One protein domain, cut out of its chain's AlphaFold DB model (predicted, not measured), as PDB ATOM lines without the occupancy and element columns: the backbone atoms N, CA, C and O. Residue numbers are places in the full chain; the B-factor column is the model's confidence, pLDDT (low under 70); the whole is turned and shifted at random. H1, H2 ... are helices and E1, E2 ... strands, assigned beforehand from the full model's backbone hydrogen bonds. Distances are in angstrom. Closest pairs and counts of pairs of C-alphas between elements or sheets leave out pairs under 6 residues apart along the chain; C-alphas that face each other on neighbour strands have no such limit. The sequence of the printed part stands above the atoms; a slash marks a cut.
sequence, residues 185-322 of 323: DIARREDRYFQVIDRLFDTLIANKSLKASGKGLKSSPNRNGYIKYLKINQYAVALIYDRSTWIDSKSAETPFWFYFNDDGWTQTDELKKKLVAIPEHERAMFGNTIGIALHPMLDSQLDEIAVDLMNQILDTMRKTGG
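AT A GLANCE: This is residues 185 to 322 of the 323 residues of an uncharacterized protein of Agathobacter ruminis (UniProt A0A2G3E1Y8). Picture one six-stranded sheet, strongly twisted and curled like part of a barrel, with two long helices, H1 and H4, packed over one of its faces and meeting at a steep angle. The short helices H2 and H3 sit at its margins, and a long link, residues 207 to 219, leads from H1 to the edge strand E1. The printed part has 138 residues, in the order H1 E1 E2 E3 H2 E4 H3 E5 E6 H4; the sheet runs E1 E2 E3 E4 E6 E5, all antiparallel, and the class is mixed, helices and strands. The whole is compact, with a radius of gyration of the C-alphas of 14.2 A and spans of 44 by 36 by 26 A.

IN THESE COORDINATES: Begin with the sheet: E1 is residues 220 to 222, E2 225 to 232 (22.3 A), E3 235 to 242 (21.1 A), E4 256 to 261 (17.4 A), E5 283 to 286 and E6 289 to 294 (15.7 A). Find C-alpha 185 at (216.316, 208.706, 336.002); from there H1 runs 30.3 A to residue 206, with a kink of 30 degrees near residue 194. H2 is residues 243 to 247 and H3 269 to 275. H4, residues 302 to 321, runs 27.5 A to C-alpha 321 at (228.444, 174.880, 318.120).

HOW THE PARTS SIT: E1, E2 and E3 form a meander, each strand the antiparallel neighbour of the one before; look for N 220 and O 227 at 3.0 A, and N 228 and O 239 at 2.9 A. Next come E3 and E4, with N 240 and O 257 at 2.8 A, then E4 and E6, with N 292 and O 258 at 2.8 A. In the hairpin E5 and E6, N 286 and O 289 are 2.8 A apart. E4, H3, E5 make a split strand-helix-strand unit, with E6 between the two strands and a right-handed crossover. H1 is on the sheet at a height of 10.2 A, along the strands, over E2 and E3; its closest C-alphas to E3 are Ile 197 and Leu 239, 6.5 A. On the same face H4, at a height of 8.4 A, runs slantwise to the strands, at 35 degrees to E4 on the local plane. H1, with residues 196 to 204 alone, touches H4 at a steep tilt of 54 degrees, the same way; the closest C-alphas, Leu 200 and Ala 306, are 4.5 A apart. H3 only grazes the sheet and touches H4, closest at the C-alphas of Lys 274 and Thr 320, 5.5 A. H2 is on the sheet but over none of its strands, only just, with 2 of its C-alphas falling on E4. In H2, H3 and H4 every O i to N i+4 pair is within hydrogen-bond range; in H1, 16 of 18 are.

THE WHOLE: The two C-alphas farthest apart, of Asp 185 and Glu 270, are 44.6 A apart. The printed part has no cut, and the one long link is H1 to E1. The mean pLDDT of the printed part is 92.2; look for values under 70 at residues 321 to 322.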
ATOM      1  N   ASP A 185     216.304 210.126 335.678       90.81
ATOM      2  CA  ASP A 185     216.316 208.706 336.002       90.81
ATOM      3  C   ASP A 185     215.823 207.846 334.832       90.81
ATOM      4  O   ASP A 185     216.384 206.774 334.632       90.81
ATOM      5  N   ILE A 186     214.884 208.324 334.008       91.88
ATOM      6  CA  ILE A 186     214.432 207.623 332.797       91.88
ATOM      7  C   ILE A 186     215.582 207.481 331.797       91.88
ATOM      8  O   ILE A 186     215.891 206.369 331.368       91.88
ATOM      9  N   ALA A 187     216.301 208.575 331.522       90.75
ATOM     10  CA  ALA A 187     217.481 208.549 330.656       90.75
ATOM     11  C   ALA A 187     218.571 207.606 331.196       90.75
ATOM     12  O   ALA A 187     219.149 206.826 330.443       90.75
ATOM     13  N   ARG A 188     218.817 207.611 332.515       92.62
ATOM     14  CA  ARG A 188     219.749 206.656 333.143       92.62
ATOM     15  C   ARG A 188     219.265 205.215 333.009       92.62
ATOM     16  O   ARG A 188     220.078 204.330 332.770       92.62
ATOM     17  N   ARG A 189     217.964 204.953 333.174       91.19
ATOM     18  CA  ARG A 189     217.393 203.606 333.027       91.19
ATOM     19  C   ARG A 189     217.580 203.078 331.611       91.19
ATOM     20  O   ARG A 189     217.914 201.906 331.484       91.19
ATOM     21  N   GLU A 190     217.401 203.928 330.603       91.38
ATOM     22  CA  GLU A 190     217.647 203.588 329.201       91.38
ATOM     23  C   GLU A 190     219.140 203.334 328.932       91.38
ATOM     24  O   GLU A 190     219.486 202.296 328.369       91.38
ATOM     25  N   ASP A 191     220.027 204.220 329.400       93.50
ATOM     26  CA  ASP A 191     221.481 204.107 329.205       93.50
ATOM     27  C   ASP A 191     222.062 202.803 329.786       93.50
ATOM     28  O   ASP A 191     222.937 202.178 329.184       93.50
ATOM     29  N   ARG A 192     221.517 202.315 330.911       94.12
ATOM     30  CA  ARG A 192     221.952 201.049 331.535       94.12
ATOM     31  C   ARG A 192     221.920 199.854 330.578       94.12
ATOM     32  O   ARG A 192     222.798 199.002 330.675       94.12
ATOM     33  N   TYR A 193     220.961 199.772 329.652       95.06
ATOM     34  CA  TYR A 193     220.907 198.648 328.705       95.06
ATOM     35  C   TYR A 193     222.092 198.665 327.727       95.06
ATOM     36  O   TYR A 193     222.639 197.616 327.393       95.06
ATOM     37  N   PHE A 194     222.550 199.852 327.325       95.00
ATOM     38  CA  PHE A 194     223.751 200.003 326.500       95.00
ATOM     39  C   PHE A 194     225.010 199.638 327.290       95.00
ATOM     40  O   PHE A 194     225.850 198.891 326.787       95.00
ATOM     41  N   GLN A 195     225.097 200.083 328.550       96.31
ATOM     42  CA  GLN A 195     226.222 199.770 329.436       96.31
ATOM     43  C   GLN A 195     226.399 198.261 329.649       96.31
ATOM     44  O   GLN A 195     227.533 197.788 329.665       96.31
ATOM     45  N   VAL A 196     225.308 197.491 329.763       97.69
ATOM     46  CA  VAL A 196     225.376 196.022 329.867       97.69
ATOM     47  C   VAL A 196     226.005 195.406 328.617       97.69
ATOM     48  O   VAL A 196     226.931 194.606 328.739       97.69
ATOM     49  N   ILE A 197     225.574 195.805 327.415       97.50
ATOM     50  CA  ILE A 197     226.151 195.300 326.158       97.50
ATOM     51  C   ILE A 197     227.621 195.708 326.011       97.50
ATOM     52  O   ILE A 197     228.456 194.893 325.609       97.50
ATOM     53  N   ASP A 198     227.956 196.953 326.349       96.94
ATOM     54  CA  ASP A 198     229.332 197.438 326.297       96.94
ATOM     55  C   ASP A 198     230.231 196.686 327.281       96.94
ATOM     56  O   ASP A 198     231.311 196.234 326.895       96.94
ATOM     57  N   ARG A 199     229.761 196.468 328.513       98.00
ATOM     58  CA  ARG A 199     230.524 195.746 329.528       98.00
ATOM     59  C   ARG A 199     230.669 194.265 329.206       98.00
ATOM     60  O   ARG A 199     231.753 193.714 329.402       98.00
ATOM     61  N   LEU A 200     229.624 193.621 328.691       98.38
ATOM     62  CA  LEU A 200     229.677 192.234 328.226       98.38
ATOM     63  C   LEU A 200     230.712 192.068 327.109       98.38
ATOM     64  O   LEU A 200     231.537 191.155 327.158       98.38
ATOM     65  N   PHE A 201     230.725 192.983 326.139       97.69
ATOM     66  CA  PHE A 201     231.740 193.004 325.089       97.69
ATOM     67  C   PHE A 201     233.156 193.119 325.666       97.69
ATOM     68  O   PHE A 201     234.022 192.316 325.322       97.69
ATOM     69  N   ASP A 202     233.393 194.076 326.566       97.25
ATOM     70  CA  ASP A 202     234.713 194.270 327.177       97.25
ATOM     71  C   ASP A 202     235.144 193.043 327.995       97.25
ATOM     72  O   ASP A 202     236.310 192.648 327.956       97.25
ATOM     73  N   THR A 203     234.199 192.401 328.683       97.81
ATOM     74  CA  THR A 203     234.422 191.179 329.469       97.81
ATOM     75  C   THR A 203     234.840 190.009 328.575       97.81
ATOM     76  O   THR A 203     235.819 189.323 328.873       97.81
ATOM     77  N   LEU A 204     234.169 189.829 327.432       97.19
ATOM     78  CA  LEU A 204     234.520 188.819 326.430       97.19
ATOM     79  C   LEU A 204     235.910 189.062 325.825       97.19
ATOM     80  O   LEU A 204     236.684 188.119 325.677       97.19
ATOM     81  N   ILE A 205     236.250 190.316 325.510       96.38
ATOM     82  CA  ILE A 205     237.563 190.695 324.959       96.38
ATOM     83  C   ILE A 205     238.688 190.524 325.987       96.38
ATOM     84  O   ILE A 205     239.793 190.109 325.635       96.38
ATOM     85  N   ALA A 206     238.433 190.842 327.257       95.31
ATOM     86  CA  ALA A 206     239.421 190.726 328.326       95.31
ATOM     87  C   ALA A 206     239.736 189.265 328.698       95.31
ATOM     88  O   ALA A 206     240.800 188.982 329.264       95.31
ATOM     89  N   ASN A 207     238.837 188.331 328.381       93.12
ATOM     90  CA  ASN A 207     239.008 186.922 328.698       93.12
ATOM     91  C   ASN A 207     240.032 186.249 327.768       93.12
ATOM     92  O   ASN A 207     239.723 185.825 326.658       93.12
ATOM     93  N   LYS A 208     241.263 186.089 328.263       89.44
ATOM     94  CA  LYS A 208     242.399 185.535 327.503       89.44
ATOM     95  C   LYS A 208     242.230 184.079 327.057       89.44
ATOM     96  O   LYS A 208     242.998 183.636 326.206       89.44
ATOM     97  N   SER A 209     241.301 183.320 327.645       89.00
ATOM     98  CA  SER A 209     241.023 181.949 327.193       89.00
ATOM     99  C   SER A 209     240.214 181.926 325.893       89.00
ATOM    100  O   SER A 209     240.259 180.941 325.158       89.00
ATOM    101  N   LEU A 210     239.528 183.027 325.578       89.44
ATOM    102  CA  LEU A 210     238.783 183.215 324.345       89.44
ATOM    103  C   LEU A 210     239.682 183.898 323.315       89.44
ATOM    104  O   LEU A 210     240.311 184.919 323.596       89.44
ATOM    105  N   LYS A 211     239.701 183.403 322.073       91.75
ATOM    106  CA  LYS A 211     240.263 184.170 320.950       91.75
ATOM    107  C   LYS A 211     239.239 185.216 320.501       91.75
ATOM    108  O   LYS A 211     238.707 185.128 319.396       91.75
ATOM    109  N   ALA A 212     238.917 186.151 321.395       94.25
ATOM    110  CA  ALA A 212     237.913 187.182 321.182       94.25
ATOM    111  C   ALA A 212     238.521 188.444 320.546       94.25
ATOM    112  O   ALA A 212     239.595 188.900 320.938       94.25
ATOM    113  N   SER A 213     237.847 189.027 319.551       93.56
ATOM    114  CA  SER A 213     238.291 190.268 318.904       93.56
ATOM    115  C   SER A 213     237.133 191.047 318.287       93.56
ATOM    116  O   SER A 213     236.363 190.507 317.498       93.56
ATOM    117  N   GLY A 214     237.059 192.348 318.574       90.62
ATOM    118  CA  GLY A 214     236.180 193.295 317.875       90.62
ATOM    119  C   GLY A 214     236.871 194.061 316.742       90.62
ATOM    120  O   GLY A 214     236.311 195.006 316.191       90.62
ATOM    121  N   LYS A 215     238.124 193.721 316.406       87.69
ATOM    122  CA  LYS A 215     238.918 194.503 315.450       87.69
ATOM    123  C   LYS A 215     238.275 194.489 314.061       87.69
ATOM    124  O   LYS A 215     238.047 193.432 313.486       87.69
ATOM    125  N   GLY A 216     238.058 195.679 313.500       82.38
ATOM    126  CA  GLY A 216     237.450 195.848 312.174       82.38
ATOM    127  C   GLY A 216     235.924 195.742 312.165       82.38
ATOM    128  O   GLY A 216     235.322 195.881 311.105       82.38
ATOM    129  N   LEU A 217     235.304 195.548 313.330       87.44
ATOM    130  CA  LEU A 217     233.860 195.519 313.500       87.44
ATOM    131  C   LEU A 217     233.401 196.841 314.122       87.44
ATOM    132  O   LEU A 217     234.088 197.421 314.962       87.44
ATOM    133  N   LYS A 218     232.259 197.348 313.661       83.12
ATOM    134  CA  LYS A 218     231.668 198.594 314.159       83.12
ATOM    135  C   LYS A 218     230.391 198.268 314.908       83.12
ATOM    136  O   LYS A 218     229.612 197.453 314.427       83.12
ATOM    137  N   SER A 219     230.163 198.935 316.034       83.38
ATOM    138  CA  SER A 219     228.844 198.923 316.659       83.38
ATOM    139  C   SER A 219     227.812 199.513 315.702       83.38
ATOM    140  O   SER A 219     228.091 200.498 315.010       83.38
ATOM    141  N   SER A 220     226.618 198.934 315.697       85.81
ATOM    142  CA  SER A 220     225.500 199.407 314.887       85.81
ATOM    143  C   SER A 220     224.364 199.829 315.813       85.81
ATOM    144  O   SER A 220     223.646 198.957 316.312       85.81
ATOM    145  N   PRO A 221     224.176 201.139 316.070       76.69
ATOM    146  CA  PRO A 221     222.933 201.600 316.665       76.69
ATOM    147  C   PRO A 221     221.802 201.299 315.682       76.69
ATOM    148  O   PRO A 221     221.934 201.529 314.477       76.69
ATOM    149  N   ASN A 222     220.695 200.764 316.179       77.44
ATOM    150  CA  ASN A 222     219.507 200.540 315.372       77.44
ATOM    151  C   ASN A 222     218.320 201.248 316.040       77.44
ATOM    152  O   ASN A 222     218.371 201.607 317.214       77.44
ATOM    153  N   ARG A 223     217.240 201.494 315.293       78.88
ATOM    154  CA  ARG A 223     216.065 202.197 315.839       78.88
ATOM    155  C   ARG A 223     215.511 201.516 317.095       78.88
ATOM    156  O   ARG A 223     214.962 202.190 317.960       78.88
ATOM    157  N   ASN A 224     215.657 200.204 317.203       84.56
ATOM    158  CA  ASN A 224     215.052 199.387 318.243       84.56
ATOM    159  C   ASN A 224     216.023 199.058 319.389       84.56
ATOM    160  O   ASN A 224     215.581 198.499 320.385       84.56
ATOM    161  N   GLY A 225     217.287 199.480 319.319       91.12
ATOM    162  CA  GLY A 225     218.306 199.146 320.306       91.12
ATOM    163  C   GLY A 225     219.734 199.270 319.769       91.12
ATOM    164  O   GLY A 225     220.096 200.247 319.109       91.12
ATOM    165  N   TYR A 226     220.584 198.298 320.092       94.88
ATOM    166  CA  TYR A 226     222.032 198.420 319.941       94.88
ATOM    167  C   TYR A 226     222.695 197.068 319.719       94.88
ATOM    168  O   TYR A 226     222.384 196.103 320.412       94.88
ATOM    169  N   ILE A 227     223.622 197.002 318.759       95.62
ATOM    170  CA  ILE A 227     224.354 195.772 318.455       95.62
ATOM    171  C   ILE A 227     225.858 196.017 318.510       95.62
ATOM    172  O   ILE A 227     226.377 196.927 317.850       95.62
ATOM    173  N   LYS A 228     226.559 195.143 319.237       96.06
ATOM    174  CA  LYS A 228     228.016 195.005 319.201       96.06
ATOM    175  C   LYS A 228     228.417 193.681 318.576       96.06
ATOM    176  O   LYS A 228     227.878 192.631 318.902       96.06
ATOM    177  N   TYR A 229     229.407 193.745 317.699       96.12
ATOM    178  CA  TYR A 229     229.902 192.599 316.954       96.12
ATOM    179  C   TYR A 229     231.315 192.247 317.401       96.12
ATOM    180  O   TYR A 229     232.170 193.126 317.527       96.12
ATOM    181  N   LEU A 230     231.573 190.959 317.581       96.50
ATOM    182  CA  LEU A 230     232.894 190.416 317.865       96.50
ATOM    183  C   LEU A 230     233.067 189.056 317.193       96.50
ATOM    184  O   LEU A 230     232.097 188.403 316.831       96.50
ATOM    185  N   LYS A 231     234.308 188.617 317.032       95.19
ATOM    186  CA  LYS A 231     234.623 187.220 316.731       95.19
ATOM    187  C   LYS A 231     235.061 186.530 318.008       95.19
ATOM    188  O   LYS A 231     235.816 187.130 318.768       95.19
ATOM    189  N   ILE A 232     234.614 185.298 318.226       94.12
ATOM    190  CA  ILE A 232     235.072 184.418 319.304       94.12
ATOM    191  C   ILE A 232     235.493 183.103 318.658       94.12
ATOM    192  O   ILE A 232     234.656 182.366 318.139       94.12
ATOM    193  N   ASN A 233     236.792 182.804 318.694       89.12
ATOM    194  CA  ASN A 233     237.361 181.644 318.004       89.12
ATOM    195  C   ASN A 233     236.998 181.670 316.502       89.12
ATOM    196  O   ASN A 233     237.380 182.615 315.815       89.12
ATOM    197  N   GLN A 234     236.285 180.660 315.995       89.19
ATOM    198  CA  GLN A 234     235.817 180.560 314.607       89.19
ATOM    199  C   GLN A 234     234.432 181.180 314.350       89.19
ATOM    200  O   GLN A 234     233.943 181.109 313.224       89.19
ATOM    201  N   TYR A 235     233.785 181.744 315.372       93.81
ATOM    202  CA  TYR A 235     232.416 182.239 315.263       93.81
ATOM    203  C   TYR A 235     232.360 183.761 315.211       93.81
ATOM    204  O   TYR A 235     233.028 184.455 315.982       93.81
ATOM    205  N   ALA A 236     231.501 184.277 314.338       95.12
ATOM    206  CA  ALA A 236     231.073 185.665 314.363       95.12
ATOM    207  C   ALA A 236     229.884 185.805 315.319       95.12
ATOM    208  O   ALA A 236     228.889 185.101 315.175       95.12
ATOM    209  N   VAL A 237     229.983 186.699 316.296       96.69
ATOM    210  CA  VAL A 237     229.020 186.865 317.389       96.69
ATOM    211  C   VAL A 237     228.456 188.281 317.367       96.69
ATOM    212  O   VAL A 237     229.187 189.256 317.166       96.69
ATOM    213  N   ALA A 238     227.152 188.398 317.595       97.06
ATOM    214  CA  ALA A 238     226.474 189.666 317.819       97.06
ATOM    215  C   ALA A 238     225.844 189.680 319.211       97.06
ATOM    216  O   ALA A 238     225.078 188.782 319.547       97.06
ATOM    217  N   LEU A 239     226.158 190.711 319.990       97.94
ATOM    218  CA  LEU A 239     225.554 191.038 321.279       97.94
ATOM    219  C   LEU A 239     224.507 192.118 321.043       97.94
ATOM    220  O   LEU A 239     224.819 193.142 320.431       97.94
ATOM    221  N   ILE A 240     223.281 191.887 321.491       97.06
ATOM    222  CA  ILE A 240     222.120 192.649 321.046       97.06
ATOM    223  C   ILE A 240     221.327 193.123 322.257       97.06
ATOM    224  O   ILE A 240     220.902 192.328 323.088       97.06
ATOM    225  N   TYR A 241     221.086 194.427 322.309       96.56
ATOM    226  CA  TYR A 241     219.947 195.007 323.004       96.56
ATOM    227  C   TYR A 241     218.843 195.255 321.969       96.56
ATOM    228  O   TYR A 241     219.077 196.004 321.016       96.56
ATOM    229  N   ASP A 242     217.664 194.649 322.133       94.94
ATOM    230  CA  ASP A 242     216.524 194.845 321.228       94.94
ATOM    231  C   ASP A 242     215.197 195.023 321.980       94.94
ATOM    232  O   ASP A 242     214.727 194.138 322.693       94.94
ATOM    233  N   ARG A 243     214.567 196.188 321.796       92.88
ATOM    234  CA  ARG A 243     213.274 196.515 322.411       92.88
ATOM    235  C   ARG A 243     212.101 195.814 321.740       92.88
ATOM    236  O   ARG A 243     211.100 195.569 322.399       92.88
ATOM    237  N   SER A 244     212.175 195.545 320.438       90.69
ATOM    238  CA  SER A 244     211.050 194.965 319.702       90.69
ATOM    239  C   SER A 244     210.797 193.530 320.134       90.69
ATOM    240  O   SER A 244     209.649 193.179 320.391       90.69
ATOM    241  N   THR A 245     211.855 192.738 320.280       91.44
ATOM    242  CA  THR A 245     211.762 191.384 320.823       91.44
ATOM    243  C   THR A 245     211.362 191.407 322.296       91.44
ATOM    244  O   THR A 245     210.529 190.609 322.700       91.44
ATOM    245  N   TRP A 246     211.861 192.364 323.086       91.31
ATOM    246  CA  TRP A 246     211.495 192.465 324.502       91.31
ATOM    247  C   TRP A 246     210.014 192.817 324.740       91.31
ATOM    248  O   TRP A 246     209.416 192.364 325.710       91.31
ATOM    249  N   ILE A 247     209.413 193.614 323.850       85.88
ATOM    250  CA  ILE A 247     207.981 193.954 323.887       85.88
ATOM    251  C   ILE A 247     207.106 192.773 323.432       85.88
ATOM    252  O   ILE A 247     205.927 192.704 323.787       85.88
ATOM    253  N   ASP A 248     207.639 191.849 322.629       84.94
ATOM    254  CA  ASP A 248     206.863 190.723 322.122       84.94
ATOM    255  C   ASP A 248     206.537 189.726 323.240       84.94
ATOM    256  O   ASP A 248     207.386 188.972 323.703       84.94
ATOM    257  N   SER A 249     205.253 189.658 323.596       75.38
ATOM    258  CA  SER A 249     204.683 188.721 324.576       75.38
ATOM    259  C   SER A 249     205.008 187.237 324.347       75.38
ATOM    260  O   SER A 249     204.800 186.441 325.260       75.38
ATOM    261  N   LYS A 250     205.452 186.848 323.144       80.25
ATOM    262  CA  LYS A 250     205.846 185.471 322.807       80.25
ATOM    263  C   LYS A 250     207.333 185.189 323.022       80.25
ATOM    264  O   LYS A 250     207.723 184.025 323.008       80.25
ATOM    265  N   SER A 251     208.137 186.234 323.182       86.94
ATOM    266  CA  SER A 251     209.577 186.147 323.402       86.94
ATOM    267  C   SER A 251     209.903 186.178 324.896       86.94
ATOM    268  O   SER A 251     209.069 186.532 325.731       86.94
ATOM    269  N   ALA A 252     211.132 185.805 325.234       88.75
ATOM    270  CA  ALA A 252     211.664 185.895 326.582       88.75
ATOM    271  C   ALA A 252     211.580 187.332 327.125       88.75
ATOM    272  O   ALA A 252     211.807 188.306 326.404       88.75
ATOM    273  N   GLU A 253     211.305 187.463 328.426       89.62
ATOM    274  CA  GLU A 253     211.193 188.750 329.129       89.62
ATOM    275  C   GLU A 253     212.573 189.382 329.399       89.62
ATOM    276  O   GLU A 253     212.904 189.725 330.533       89.62
ATOM    277  N   THR A 254     213.385 189.553 328.357       93.81
ATOM    278  CA  THR A 254     214.710 190.170 328.435       93.81
ATOM    279  C   THR A 254     214.978 191.116 327.257       93.81
ATOM    280  O   THR A 254     214.604 190.824 326.115       93.81
ATOM    281  N   PRO A 255     215.667 192.250 327.495       95.38
ATOM    282  CA  PRO A 255     216.159 193.111 326.427       95.38
ATOM    283  C   PRO A 255     217.404 192.557 325.726       95.38
ATOM    284  O   PRO A 255     217.783 193.088 324.681       95.38
ATOM    285  N   PHE A 256     218.070 191.549 326.301       97.88
ATOM    286  CA  PHE A 256     219.389 191.100 325.868       97.88
ATOM    287  C   PHE A 256     219.325 189.787 325.102       97.88
ATOM    288  O   PHE A 256     218.723 188.811 325.538       97.88
ATOM    289  N   TRP A 257     219.996 189.774 323.959       97.81
ATOM    290  CA  TRP A 257     220.021 188.657 323.033       97.81
ATOM    291  C   TRP A 257     221.428 188.501 322.472       97.81
ATOM    292  O   TRP A 257     222.218 189.450 322.430       97.81
ATOM    293  N   PHE A 258     221.741 187.312 321.981       98.00
ATOM    294  CA  PHE A 258     222.905 187.132 321.130       98.00
ATOM    295  C   PHE A 258     222.615 186.152 320.005       98.00
ATOM    296  O   PHE A 258     221.739 185.299 320.102       98.00
ATOM    297  N   TYR A 259     223.386 186.246 318.934       97.25
ATOM    298  CA  TYR A 259     223.512 185.144 317.996       97.25
ATOM    299  C   TYR A 259     224.972 184.913 317.673       97.25
ATOM    300  O   TYR A 259     225.825 185.789 317.853       97.25
ATOM    301  N   PHE A 260     225.245 183.735 317.136       96.31
ATOM    302  CA  PHE A 260     226.534 183.422 316.565       96.31
ATOM    303  C   PHE A 260     226.367 182.673 315.247       96.31
ATOM    304  O   PHE A 260     225.405 181.928 315.037       96.31
ATOM    305  N   ASN A 261     227.320 182.929 314.363       94.94
ATOM    306  CA  ASN A 261     227.384 182.486 312.983       94.94
ATOM    307  C   ASN A 261     228.778 181.920 312.709       94.94
ATOM    308  O   ASN A 261     229.694 182.075 313.521       94.94
ATOM    309  N   ASP A 262     228.961 181.315 311.540       91.94
ATOM    310  CA  ASP A 262     230.302 181.051 311.028       91.94
ATOM    311  C   ASP A 262     231.099 182.352 310.786       91.94
ATOM    312  O   ASP A 262     230.586 183.472 310.896       91.94
ATOM    313  N   ASP A 263     232.380 182.213 310.437       86.81
ATOM    314  CA  ASP A 263     233.270 183.353 310.184       86.81
ATOM    315  C   ASP A 263     232.835 184.226 308.983       86.81
ATOM    316  O   ASP A 263     233.284 185.368 308.831       86.81
ATOM    317  N   GLY A 264     231.934 183.697 308.146       89.81
ATOM    318  CA  GLY A 264     231.286 184.367 307.022       89.81
ATOM    319  C   GLY A 264     229.957 185.036 307.380       89.81
ATOM    320  O   GLY A 264     229.217 185.414 306.472       89.81
ATOM    321  N   TRP A 265     229.641 185.191 308.672       92.06
ATOM    322  CA  TRP A 265     228.390 185.778 309.167       92.06
ATOM    323  C   TRP A 265     227.129 185.021 308.737       92.06
ATOM    324  O   TRP A 265     226.036 185.590 308.753       92.06
ATOM    325  N   THR A 266     227.250 183.734 308.415       94.19
ATOM    326  CA  THR A 266     226.121 182.881 308.045       94.19
ATOM    327  C   THR A 266     225.796 181.899 309.163       94.19
ATOM    328  O   THR A 266     226.658 181.193 309.685       94.19
ATOM    329  N   GLN A 267     224.520 181.835 309.544       94.12
ATOM    330  CA  GLN A 267     224.038 180.774 310.418       94.12
ATOM    331  C   GLN A 267     223.706 179.551 309.565       94.12
ATOM    332  O   GLN A 267     222.683 179.530 308.875       94.12
ATOM    333  N   THR A 268     224.599 178.562 309.571       92.19
ATOM    334  CA  THR A 268     224.465 177.349 308.754       92.19
ATOM    335  C   THR A 268     223.203 176.566 309.116       92.19
ATOM    336  O   THR A 268     222.725 176.620 310.250       92.19
ATOM    337  N   ASP A 269     222.668 175.788 308.172       91.56
ATOM    338  CA  ASP A 269     221.478 174.964 308.426       91.56
ATOM    339  C   ASP A 269     221.702 173.934 309.541       91.56
ATOM    340  O   ASP A 269     220.778 173.611 310.289       91.56
ATOM    341  N   GLU A 270     222.929 173.426 309.683       90.62
ATOM    342  CA  GLU A 270     223.292 172.537 310.787       90.62
ATOM    343  C   GLU A 270     223.202 173.262 312.134       90.62
ATOM    344  O   GLU A 270     222.594 172.743 313.073       90.62
ATOM    345  N   LEU A 271     223.746 174.479 312.218       91.06
ATOM    346  CA  LEU A 271     223.669 175.287 313.429       91.06
ATOM    347  C   LEU A 271     222.216 175.658 313.750       91.06
ATOM    348  O   LEU A 271     221.776 175.478 314.882       91.06
ATOM    349  N   LYS A 272     221.429 176.076 312.752       92.44
ATOM    350  CA  LYS A 272     219.995 176.359 312.922       92.44
ATOM    351  C   LYS A 272     219.240 175.168 313.502       92.44
ATOM    352  O   LYS A 272     218.475 175.343 314.444       92.44
ATOM    353  N   LYS A 273     219.479 173.954 312.990       91.88
ATOM    354  CA  LYS A 273     218.850 172.728 313.512       91.88
ATOM    355  C   LYS A 273     219.172 172.492 314.987       91.88
ATOM    356  O   LYS A 273     218.279 172.104 315.731       91.88
ATOM    357  N   LYS A 274     220.416 172.742 315.409       91.81
ATOM    358  CA  LYS A 274     220.820 172.614 316.818       91.81
ATOM    359  C   LYS A 274     220.172 173.691 317.687       91.81
ATOM    360  O   LYS A 274     219.677 173.382 318.763       91.81
ATOM    361  N   LEU A 275     220.107 174.930 317.199       93.19
ATOM    362  CA  LEU A 275     219.478 176.033 317.925       93.19
ATOM    363  C   LEU A 275     217.965 175.845 318.077       93.19
ATOM    364  O   LEU A 275     217.424 176.244 319.094       93.19
ATOM    365  N   VAL A 276     217.280 175.182 317.139       91.00
ATOM    366  CA  VAL A 276     215.838 174.877 317.258       91.00
ATOM    367  C   VAL A 276     215.497 174.029 318.495       91.00
ATOM    368  O   VAL A 276     214.357 174.078 318.948       91.00
ATOM    369  N   ALA A 277     216.464 173.307 319.077       90.12
ATOM    370  CA  ALA A 277     216.270 172.567 320.326       90.12
ATOM    371  C   ALA A 277     216.101 173.471 321.563       90.12
ATOM    372  O   ALA A 277     215.602 173.011 322.587       90.12
ATOM    373  N   ILE A 278     216.507 174.743 321.483       91.62
ATOM    374  CA  ILE A 278     216.264 175.735 322.536       91.62
ATOM    375  C   ILE A 278     214.762 176.090 322.523       91.62
ATOM    376  O   ILE A 278     214.186 176.205 321.431       91.62
ATOM    377  N   PRO A 279     214.107 176.256 323.692       92.25
ATOM    378  CA  PRO A 279     212.685 176.590 323.769       92.25
ATOM    379  C   PRO A 279     212.296 177.764 322.866       92.25
ATOM    380  O   PRO A 279     213.068 178.699 322.679       92.25
ATOM    381  N   GLU A 280     211.096 177.718 322.281       90.44
ATOM    382  CA  GLU A 280     210.656 178.721 321.299       90.44
ATOM    383  C   GLU A 280     210.662 180.147 321.863       90.44
ATOM    384  O   GLU A 280     211.108 181.058 321.175       90.44
ATOM    385  N   HIS A 281     210.250 180.329 323.120       87.56
ATOM    386  CA  HIS A 281     210.239 181.640 323.777       87.56
ATOM    387  C   HIS A 281     211.651 182.187 324.055       87.56
ATOM    388  O   HIS A 281     211.845 183.395 324.094       87.56
ATOM    389  N   GLU A 282     212.655 181.317 324.174       94.62
ATOM    390  CA  GLU A 282     214.067 181.682 324.359       94.62
ATOM    391  C   GLU A 282     214.768 182.020 323.030       94.62
ATOM    392  O   GLU A 282     215.977 182.267 322.992       94.62
ATOM    393  N   ARG A 283     214.026 182.019 321.913       95.25
ATOM    394  CA  ARG A 283     214.545 182.282 320.570       95.25
ATOM    395  C   ARG A 283     213.807 183.418 319.883       95.25
ATOM    396  O   ARG A 283     212.590 183.520 319.943       95.25
ATOM    397  N   ALA A 284     214.551 184.205 319.116       94.94
ATOM    398  CA  ALA A 284     213.993 185.238 318.253       94.94
ATOM    399  C   ALA A 284     214.719 185.289 316.905       94.94
ATOM    400  O   ALA A 284     215.894 184.941 316.798       94.94
ATOM    401  N   MET A 285     214.023 185.725 315.856       93.88
ATOM    402  CA  MET A 285     214.614 185.879 314.525       93.88
ATOM    403  C   MET A 285     215.162 187.294 314.331       93.88
ATOM    404  O   MET A 285     214.409 188.263 314.289       93.88
ATOM    405  N   PHE A 286     216.469 187.400 314.111       91.88
ATOM    406  CA  PHE A 286     217.157 188.623 313.705       91.88
ATOM    407  C   PHE A 286     217.503 188.525 312.217       91.88
ATOM    408  O   PHE A 286     218.570 188.050 311.819       91.88
ATOM    409  N   GLY A 287     216.552 188.910 311.363       89.06
ATOM    410  CA  GLY A 287     216.636 188.652 309.925       89.06
ATOM    411  C   GLY A 287     216.520 187.154 309.636       89.06
ATOM    412  O   GLY A 287     215.491 186.551 309.919       89.06
ATOM    413  N   ASN A 288     217.572 186.545 309.083       90.06
ATOM    414  CA  ASN A 288     217.618 185.100 308.809       90.06
ATOM    415  C   ASN A 288     218.426 184.309 309.859       90.06
ATOM    416  O   ASN A 288     218.817 183.166 309.609       90.06
ATOM    417  N   THR A 289     218.700 184.926 311.009       95.06
ATOM    418  CA  THR A 289     219.530 184.369 312.078       95.06
ATOM    419  C   THR A 289     218.690 184.159 313.330       95.06
ATOM    420  O   THR A 289     217.994 185.072 313.768       95.06
ATOM    421  N   ILE A 290     218.762 182.968 313.911       96.69
ATOM    422  CA  ILE A 290     218.181 182.650 315.214       96.69
ATOM    423  C   ILE A 290     219.091 183.251 316.287       96.69
ATOM    424  O   ILE A 290     220.256 182.861 316.394       96.69
ATOM    425  N   GLY A 291     218.563 184.195 317.058       96.94
ATOM    426  CA  GLY A 291     219.162 184.686 318.292       96.94
ATOM    427  C   GLY A 291     218.552 184.017 319.512       96.94
ATOM    428  O   GLY A 291     217.420 183.534 319.466       96.94
ATOM    429  N   ILE A 292     219.335 183.984 320.581       98.00
ATOM    430  CA  ILE A 292     219.039 183.339 321.854       98.00
ATOM    431  C   ILE A 292     218.984 184.416 322.936       98.00
ATOM    432  O   ILE A 292     219.805 185.342 322.931       98.00
ATOM    433  N   ALA A 293     218.001 184.306 323.821       97.81
ATOM    434  CA  ALA A 293     217.823 185.210 324.945       97.81
ATOM    435  C   ALA A 293     218.983 185.105 325.949       97.81
ATOM    436  O   ALA A 293     219.602 184.055 326.119       97.81
ATOM    437  N   LEU A 294     219.284 186.226 326.602       98.12
ATOM    438  CA  LEU A 294     220.253 186.333 327.686       98.12
ATOM    439  C   LEU A 294     219.559 186.916 328.913       98.12
ATOM    440  O   LEU A 294     218.978 188.000 328.836       98.12
ATOM    441  N   HIS A 295     219.638 186.234 330.050       95.75
ATOM    442  CA  HIS A 295     218.914 186.619 331.265       95.75
ATOM    443  C   HIS A 295     219.866 187.262 332.269       95.75
ATOM    444  O   HIS A 295     220.646 186.548 332.889       95.75
ATOM    445  N   PRO A 296     219.865 188.592 332.434       94.38
ATOM    446  CA  PRO A 296     220.798 189.246 333.343       94.38
ATOM    447  C   PRO A 296     220.474 188.880 334.797       94.38
ATOM    448  O   PRO A 296     219.304 188.847 335.184       94.38
ATOM    449  N   MET A 297     221.503 188.696 335.626       90.81
ATOM    450  CA  MET A 297     221.305 188.607 337.074       90.81
ATOM    451  C   MET A 297     220.633 189.880 337.606       90.81
ATOM    452  O   MET A 297     221.055 191.002 337.313       90.81
ATOM    453  N   LEU A 298     219.584 189.699 338.405       89.12
ATOM    454  CA  LEU A 298     218.899 190.796 339.083       89.12
ATOM    455  C   LEU A 298     219.645 191.178 340.369       89.12
ATOM    456  O   LEU A 298     220.440 190.395 340.888       89.12
ATOM    457  N   ASP A 299     219.421 192.405 340.846       89.25
ATOM    458  CA  ASP A 299     220.000 192.941 342.091       89.25
ATOM    459  C   ASP A 299     221.532 192.803 342.203       89.25
ATOM    460  O   ASP A 299     222.096 192.732 343.294       89.25
ATOM    461  N   SER A 300     222.207 192.789 341.053       92.31
ATOM    462  CA  SER A 300     223.641 192.522 340.918       92.31
ATOM    463  C   SER A 300     224.375 193.708 340.295       92.31
ATOM    464  O   SER A 300     223.778 194.571 339.640       92.31
ATOM    465  N   GLN A 301     225.691 193.769 340.495       95.00
ATOM    466  CA  GLN A 301     226.521 194.809 339.889       95.00
ATOM    467  C   GLN A 301     226.749 194.539 338.396       95.00
ATOM    468  O   GLN A 301     226.733 193.399 337.937       95.00
ATOM    469  N   LEU A 302     227.029 195.599 337.632       96.31
ATOM    470  CA  LEU A 302     227.236 195.524 336.178       96.31
ATOM    471  C   LEU A 302     228.306 194.490 335.767       96.31
ATOM    472  O   LEU A 302     228.152 193.810 334.753       96.31
ATOM    473  N   ASP A 303     229.368 194.352 336.560       96.94
ATOM    474  CA  ASP A 303     230.449 193.391 336.313       96.94
ATOM    475  C   ASP A 303     230.000 191.941 336.499       96.94
ATOM    476  O   ASP A 303     230.349 191.079 335.694       96.94
ATOM    477  N   GLU A 304     229.197 191.678 337.528       97.38
ATOM    478  CA  GLU A 304     228.642 190.352 337.810       97.38
ATOM    479  C   GLU A 304     227.671 189.946 336.701       97.38
ATOM    480  O   GLU A 304     227.791 188.852 336.153       97.38
ATOM    481  N   ILE A 305     226.798 190.874 336.287       97.56
ATOM    482  CA  ILE A 305     225.883 190.689 335.155       97.56
ATOM    483  C   ILE A 305     226.670 190.338 333.886       97.56
ATOM    484  O   ILE A 305     226.343 189.374 333.202       97.56
ATOM    485  N   ALA A 306     227.724 191.088 333.560       97.94
ATOM    486  CA  ALA A 306     228.502 190.845 332.346       97.94
ATOM    487  C   ALA A 306     229.219 189.483 332.353       97.94
ATOM    488  O   ALA A 306     229.283 188.817 331.318       97.94
ATOM    489  N   VAL A 307     229.746 189.054 333.504       97.69
ATOM    490  CA  VAL A 307     230.374 187.732 333.652       97.69
ATOM    491  C   VAL A 307     229.341 186.616 333.509       97.69
ATOM    492  O   VAL A 307     229.607 185.633 332.816       97.69
ATOM    493  N   ASP A 308     228.168 186.771 334.117       97.94
ATOM    494  CA  ASP A 308     227.087 185.795 334.014       97.94
ATOM    495  C   ASP A 308     226.582 185.646 332.570       97.94
ATOM    496  O   ASP A 308     226.581 184.544 332.016       97.94
ATOM    497  N   LEU A 309     226.289 186.762 331.894       98.38
ATOM    498  CA  LEU A 309     225.862 186.748 330.493       98.38
ATOM    499  C   LEU A 309     226.932 186.153 329.562       98.38
ATOM    500  O   LEU A 309     226.606 185.418 328.630       98.38
ATOM    501  N   MET A 310     228.220 186.413 329.820       98.00
ATOM    502  CA  MET A 310     229.312 185.747 329.102       98.00
ATOM    503  C   MET A 310     229.233 184.226 329.274       98.00
ATOM    504  O   MET A 310     229.384 183.493 328.295       98.00
ATOM    505  N   ASN A 311     229.002 183.733 330.492       97.25
ATOM    506  CA  ASN A 311     228.903 182.298 330.747       97.25
ATOM    507  C   ASN A 311     227.707 181.672 330.014       97.25
ATOM    508  O   ASN A 311     227.878 180.611 329.412       97.25
ATOM    509  N   GLN A 312     226.550 182.345 329.975       97.75
ATOM    510  CA  GLN A 312     225.377 181.904 329.204       97.75
ATOM    511  C   GLN A 312     225.688 181.760 327.704       97.75
ATOM    512  O   GLN A 312     225.355 180.742 327.086       97.75
ATOM    513  N   ILE A 313     226.391 182.742 327.121       97.25
ATOM    514  CA  ILE A 313     226.845 182.695 325.721       97.25
ATOM    515  C   ILE A 313     227.745 181.478 325.491       97.25
ATOM    516  O   ILE A 313     227.505 180.687 324.577       97.25
ATOM    517  N   LEU A 314     228.784 181.315 326.314       95.38
ATOM    518  CA  LEU A 314     229.779 180.255 326.138       95.38
ATOM    519  C   LEU A 314     229.189 178.856 326.336       95.38
ATOM    520  O   LEU A 314     229.569 177.931 325.618       95.38
ATOM    521  N   ASP A 315     228.275 178.692 327.292       94.88
ATOM    522  CA  ASP A 315     227.573 177.430 327.522       94.88
ATOM    523  C   ASP A 315     226.685 177.063 326.326       94.88
ATOM    524  O   ASP A 315     226.769 175.953 325.795       94.88
ATOM    525  N   THR A 316     225.919 178.029 325.815       94.31
ATOM    526  CA  THR A 316     225.079 177.838 324.627       94.31
ATOM    527  C   THR A 316     225.918 177.483 323.400       94.31
ATOM    528  O   THR A 316     225.617 176.508 322.704       94.31
ATOM    529  N   MET A 317     227.004 178.223 323.145       92.75
ATOM    530  CA  MET A 317     227.921 177.955 322.032       92.75
ATOM    531  C   MET A 317     228.572 176.573 322.149       92.75
ATOM    532  O   MET A 317     228.726 175.898 321.137       92.75
ATOM    533  N   ARG A 318     228.902 176.104 323.358       90.44
ATOM    534  CA  ARG A 318     229.457 174.757 323.573       90.44
ATOM    535  C   ARG A 318     228.431 173.663 323.283       90.44
ATOM    536  O   ARG A 318     228.732 172.698 322.589       90.44
ATOM    537  N   LYS A 319     227.197 173.831 323.763       87.75
ATOM    538  CA  LYS A 319     226.104 172.862 323.566       87.75
ATOM    539  C   LYS A 319     225.664 172.739 322.103       87.75
ATOM    540  O   LYS A 319     225.209 171.675 321.694       87.75
ATOM    541  N   THR A 320     225.778 173.812 321.317       83.88
ATOM    542  CA  THR A 320     225.189 173.891 319.965       83.88
ATOM    543  C   THR A 320     226.203 174.082 318.833       83.88
ATOM    544  O   THR A 320     225.899 173.757 317.687       83.88
ATOM    545  N   GLY A 321     227.417 174.557 319.115       66.00
ATOM    546  CA  GLY A 321     228.444 174.880 318.120       66.00
ATOM    547  C   GLY A 321     229.270 173.691 317.628       66.00
ATOM    548  O   GLY A 321     229.734 173.730 316.491       66.00
ATOM    549  N   GLY A 322     229.379 172.615 318.410       54.00
ATOM    550  CA  GLY A 322     230.164 171.435 318.042       54.00
ATOM    551  C   GLY A 322     231.674 171.643 318.171       54.00
ATOM    552  O   GLY A 322     232.356 171.746 317.160       54.00
TER     553      GLY A 322